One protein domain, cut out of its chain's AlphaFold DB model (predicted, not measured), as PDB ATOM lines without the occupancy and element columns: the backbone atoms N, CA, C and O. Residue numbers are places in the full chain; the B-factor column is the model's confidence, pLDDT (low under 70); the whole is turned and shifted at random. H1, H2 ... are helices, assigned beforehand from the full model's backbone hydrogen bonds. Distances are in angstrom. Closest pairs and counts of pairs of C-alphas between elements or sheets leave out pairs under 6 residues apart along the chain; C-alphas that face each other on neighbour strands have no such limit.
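AT A GLANCE: This is residues 206 to 245 of the 547 residues of an uncharacterized protein of Penaeus vannamei (UniProt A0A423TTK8). A helical hairpin with unequal arms: H1 runs out, the chain turns back tightly, and the longer H2 folds back beside it; residues 237 to 245, of which 237 to 244 belong to H2, stick out past H1. H2 makes the longest axis. The printed part has 40 residues with two named helices, H1 then H2, and no named strand; the class is all helix. It is loose, with a radius of gyration of the C-alphas of 11.4 A, and spans 37 by 18 by 8 A.

HOW THE PARTS SIT: H1, residues 206 to 220, and H2, residues 223 to 244, form a helical hairpin over a tight link of 2 residues. They touch, H2 with residues 225 to 233 alone; the closest C-alphas, of Gly 217 and Leu 226, are 5.6 A apart. They run opposite ways at a shallow tilt of 22 degrees. In H1 and H2 every O i to N i+4 pair is within hydrogen-bond range.

IN THESE COORDINATES: H1 begins at C-alpha 206 (99.272, 164.878, 128.875) and measures 20.6 A from first to last C-alpha. H2 measures 31.8 A and ends at C-alpha 244 (100.910, 147.206, 129.652).

THE WHOLE: The C-alphas farthest apart, of Arg 220 and Ala 245, are 36.9 A apart. The printed part has no cut, and no printed residue is under 70 in pLDDT.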
ATOM      1  N   ILE A 206      98.147 165.284 128.023       80.94
ATOM      2  CA  ILE A 206      99.272 164.878 128.875       80.94
ATOM      3  C   ILE A 206     100.601 165.175 128.172       80.94
ATOM      4  O   ILE A 206     101.508 165.735 128.788       80.94
ATOM      5  N   ALA A 207     100.692 164.875 126.872       78.31
ATOM      6  CA  ALA A 207     101.861 165.204 126.060       78.31
ATOM      7  C   ALA A 207     102.094 166.724 125.986       78.31
ATOM      8  O   ALA A 207     103.220 167.184 126.172       78.31
ATOM      9  N   GLY A 208     101.025 167.510 125.804       85.62
ATOM     10  CA  GLY A 208     101.105 168.973 125.786       85.62
ATOM     11  C   GLY A 208     101.610 169.567 127.105       85.62
ATOM     12  O   GLY A 208     102.463 170.454 127.092       85.62
ATOM     13  N   VAL A 209     101.149 169.046 128.247       86.38
ATOM     14  CA  VAL A 209     101.618 169.488 129.572       86.38
ATOM     15  C   VAL A 209     103.082 169.113 129.797       86.38
ATOM     16  O   VAL A 209     103.842 169.947 130.290       86.38
ATOM     17  N   LEU A 210     103.506 167.906 129.405       82.38
ATOM     18  CA  LEU A 210     104.913 167.509 129.512       82.38
ATOM     19  C   LEU A 210     105.810 168.422 128.673       82.38
ATOM     20  O   LEU A 210     106.834 168.893 129.159       82.38
ATOM     21  N   GLN A 211     105.405 168.729 127.441       84.75
ATOM     22  CA  GLN A 211     106.185 169.589 126.558       84.75
ATOM     23  C   GLN A 211     106.228 171.039 127.050       84.75
ATOM     24  O   GLN A 211     107.295 171.654 127.050       84.75
ATOM     25  N   ALA A 212     105.107 171.567 127.550       83.06
ATOM     26  CA  ALA A 212     105.065 172.886 128.170       83.06
ATOM     27  C   ALA A 212     105.964 172.951 129.414       83.06
ATOM     28  O   ALA A 212     106.734 173.898 129.542       83.06
ATOM     29  N   LEU A 213     105.932 171.939 130.288       81.44
ATOM     30  CA  LEU A 213     106.807 171.852 131.464       81.44
ATOM     31  C   LEU A 213     108.282 171.689 131.085       81.44
ATOM     32  O   LEU A 213     109.133 172.299 131.730       81.44
ATOM     33  N   GLY A 214     108.589 170.926 130.034       77.81
ATOM     34  CA  GLY A 214     109.943 170.791 129.498       77.81
ATOM     35  C   GLY A 214     110.481 172.123 128.969       77.81
ATOM     36  O   GLY A 214     111.578 172.539 129.341       77.81
ATOM     37  N   CYS A 215     109.677 172.848 128.184       77.88
ATOM     38  CA  CYS A 215     110.022 174.192 127.713       77.88
ATOM     39  C   CYS A 215     110.140 175.200 128.863       77.88
ATOM     40  O   CYS A 215     111.100 175.969 128.900       77.88
ATOM     41  N   LEU A 216     109.210 175.198 129.823       79.94
ATOM     42  CA  LEU A 216     109.261 176.104 130.972       79.94
ATOM     43  C   LEU A 216     110.473 175.803 131.859       79.94
ATOM     44  O   LEU A 216     111.130 176.730 132.320       79.94
ATOM     45  N   GLY A 217     110.790 174.524 132.070       76.62
ATOM     46  CA  GLY A 217     111.968 174.075 132.809       76.62
ATOM     47  C   GLY A 217     113.267 174.535 132.152       76.62
ATOM     48  O   GLY A 217     114.147 175.041 132.845       76.62
ATOM     49  N   ALA A 218     113.351 174.452 130.821       73.94
ATOM     50  CA  ALA A 218     114.493 174.950 130.058       73.94
ATOM     51  C   ALA A 218     114.628 176.484 130.116       73.94
ATOM     52  O   ALA A 218     115.741 176.993 130.199       73.94
ATOM     53  N   LEU A 219     113.512 177.221 130.110       79.00
ATOM     54  CA  LEU A 219     113.512 178.691 130.137       79.00
ATOM     55  C   LEU A 219     113.748 179.281 131.533       79.00
ATOM     56  O   LEU A 219     114.400 180.312 131.664       79.00
ATOM     57  N   ARG A 220     113.184 178.666 132.578       82.75
ATOM     58  CA  ARG A 220     113.258 179.169 133.963       82.75
ATOM     59  C   ARG A 220     114.407 178.584 134.762       82.75
ATOM     60  O   ARG A 220     114.650 179.088 135.855       82.75
ATOM     61  N   LEU A 221     115.056 177.528 134.261       77.44
ATOM     62  CA  LEU A 221     116.256 176.942 134.859       77.44
ATOM     63  C   LEU A 221     116.093 176.619 136.358       77.44
ATOM     64  O   LEU A 221     117.035 176.644 137.146       77.44
ATOM     65  N   SER A 222     114.854 176.376 136.783       82.38
ATOM     66  CA  SER A 222     114.519 176.227 138.188       82.38
ATOM     67  C   SER A 222     114.703 174.773 138.581       82.38
ATOM     68  O   SER A 222     114.019 173.889 138.060       82.38
ATOM     69  N   GLN A 223     115.578 174.535 139.558       80.25
ATOM     70  CA  GLN A 223     115.833 173.207 140.119       80.25
ATOM     71  C   GLN A 223     114.537 172.498 140.551       80.25
ATOM     72  O   GLN A 223     114.387 171.291 140.368       80.25
ATOM     73  N   ARG A 224     113.562 173.253 141.079       86.81
ATOM     74  CA  ARG A 224     112.278 172.705 141.539       86.81
ATOM     75  C   ARG A 224     111.408 172.215 140.378       86.81
ATOM     76  O   ARG A 224     110.869 171.117 140.454       86.81
ATOM     77  N   LEU A 225     111.301 172.996 139.301       79.62
ATOM     78  CA  LEU A 225     110.525 172.625 138.110       79.62
ATOM     79  C   LEU A 225     111.150 171.438 137.377       79.62
ATOM     80  O   LEU A 225     110.423 170.550 136.938       79.62
ATOM     81  N   LEU A 226     112.482 171.390 137.303       77.75
ATOM     82  CA  LEU A 226     113.189 170.276 136.679       77.75
ATOM     83  C   LEU A 226     112.978 168.970 137.459       77.75
ATOM     84  O   LEU A 226     112.676 167.949 136.849       77.75
ATOM     85  N   ASN A 227     113.044 169.012 138.794       80.38
ATOM     86  CA  ASN A 227     112.756 167.844 139.634       80.38
ATOM     87  C   ASN A 227     111.314 167.346 139.460       80.38
ATOM     88  O   ASN A 227     111.092 166.142 139.343       80.38
ATOM     89  N   ILE A 228     110.335 168.256 139.408       87.50
ATOM     90  CA  ILE A 228     108.926 167.889 139.194       87.50
ATOM     91  C   ILE A 228     108.731 167.274 137.805       87.50
ATOM     92  O   ILE A 228     108.083 166.235 137.686       87.50
ATOM     93  N   TYR A 229     109.314 167.876 136.765       83.56
ATOM     94  CA  TYR A 229     109.276 167.338 135.405       83.56
ATOM     95  C   TYR A 229     109.864 165.922 135.345       83.56
ATOM     96  O   TYR A 229     109.259 165.022 134.762       83.56
ATOM     97  N   TRP A 230     110.996 165.700 136.017       82.44
ATOM     98  CA  TRP A 230     111.653 164.397 136.074       82.44
ATOM     99  C   TRP A 230     110.799 163.340 136.785       82.44
ATOM    100  O   TRP A 230     110.636 162.233 136.272       82.44
ATOM    101  N   LEU A 231     110.197 163.686 137.928       85.75
ATOM    102  CA  LEU A 231     109.286 162.792 138.652       85.75
ATOM    103  C   LEU A 231     108.029 162.459 137.839       85.75
ATOM    104  O   LEU A 231     107.585 161.313 137.864       85.75
ATOM    105  N   LEU A 232     107.475 163.423 137.097       85.56
ATOM    106  CA  LEU A 232     106.331 163.185 136.211       85.56
ATOM    107  C   LEU A 232     106.686 162.220 135.081       85.56
ATOM    108  O   LEU A 232     105.923 161.295 134.811       85.56
ATOM    109  N   LEU A 233     107.845 162.406 134.452       82.31
ATOM    110  CA  LEU A 233     108.308 161.556 133.356       82.31
ATOM    111  C   LEU A 233     108.602 160.130 133.846       82.31
ATOM    112  O   LEU A 233     108.208 159.163 133.195       82.31
ATOM    113  N   LEU A 234     109.191 159.997 135.039       83.56
ATOM    114  CA  LEU A 234     109.376 158.716 135.720       83.56
ATOM    115  C   LEU A 234     108.025 158.045 136.022       83.56
ATOM    116  O   LEU A 234     107.840 156.869 135.721       83.56
ATOM    117  N   PHE A 235     107.062 158.780 136.581       85.88
ATOM    118  CA  PHE A 235     105.749 158.236 136.932       85.88
ATOM    119  C   PHE A 235     104.950 157.787 135.704       85.88
ATOM    120  O   PHE A 235     104.330 156.727 135.740       85.88
ATOM    121  N   LEU A 236     104.991 158.557 134.613       83.69
ATOM    122  CA  LEU A 236     104.403 158.176 133.325       83.69
ATOM    123  C   LEU A 236     105.029 156.887 132.791       83.69
ATOM    124  O   LEU A 236     104.311 155.945 132.463       83.69
ATOM    125  N   LEU A 237     106.360 156.807 132.808       82.69
ATOM    126  CA  LEU A 237     107.085 155.637 132.325       82.69
ATOM    127  C   LEU A 237     106.785 154.386 133.168       82.69
ATOM    128  O   LEU A 237     106.517 153.326 132.608       82.69
ATOM    129  N   LEU A 238     106.750 154.492 134.502       81.81
ATOM    130  CA  LEU A 238     106.348 153.374 135.366       81.81
ATOM    131  C   LEU A 238     104.866 153.010 135.203       81.81
ATOM    132  O   LEU A 238     104.520 151.828 135.196       81.81
ATOM    133  N   GLY A 239     103.989 154.005 135.074       81.31
ATOM    134  CA  GLY A 239     102.549 153.801 134.943       81.31
ATOM    135  C   GLY A 239     102.183 153.020 133.684       81.31
ATOM    136  O   GLY A 239     101.367 152.097 133.752       81.31
ATOM    137  N   ASP A 240     102.820 153.339 132.560       80.75
ATOM    138  CA  ASP A 240     102.568 152.660 131.289       80.75
ATOM    139  C   ASP A 240     103.095 151.222 131.294       80.75
ATOM    140  O   ASP A 240     102.411 150.317 130.817       80.75
ATOM    141  N   VAL A 241     104.247 150.970 131.922       80.19
ATOM    142  CA  VAL A 241     104.805 149.613 132.069       80.19
ATOM    143  C   VAL A 241     103.896 148.727 132.914       80.19
ATOM    144  O   VAL A 241     103.613 147.587 132.538       80.19
ATOM    145  N   VAL A 242     103.393 149.254 134.033       79.31
ATOM    146  CA  VAL A 242     102.488 148.511 134.919       79.31
ATOM    147  C   VAL A 242     101.148 148.235 134.235       79.31
ATOM    148  O   VAL A 242     100.591 147.156 134.412       79.31
ATOM    149  N   ARG A 243     100.634 149.172 133.428       78.38
ATOM    150  CA  ARG A 243      99.374 148.982 132.687       78.38
ATOM    151  C   ARG A 243      99.511 148.053 131.485       78.38
ATOM    152  O   ARG A 243      98.563 147.338 131.173       78.38
ATOM    153  N   ALA A 244     100.657 148.064 130.808       81.25
ATOM    154  CA  ALA A 244     100.910 147.206 129.652       81.25
ATOM    155  C   ALA A 244     101.150 145.743 130.054       81.25
ATOM    156  O   ALA A 244     100.895 144.826 129.267       81.25
ATOM    157  N   ALA A 245     101.621 145.506 131.280       84.75
ATOM    158  CA  ALA A 245     101.852 144.169 131.791       84.75
ATOM    159  C   ALA A 245     100.514 143.450 132.045       84.75
ATOM    160  O   ALA A 245      99.846 143.649 133.057       84.75
TER     161      ALA A 245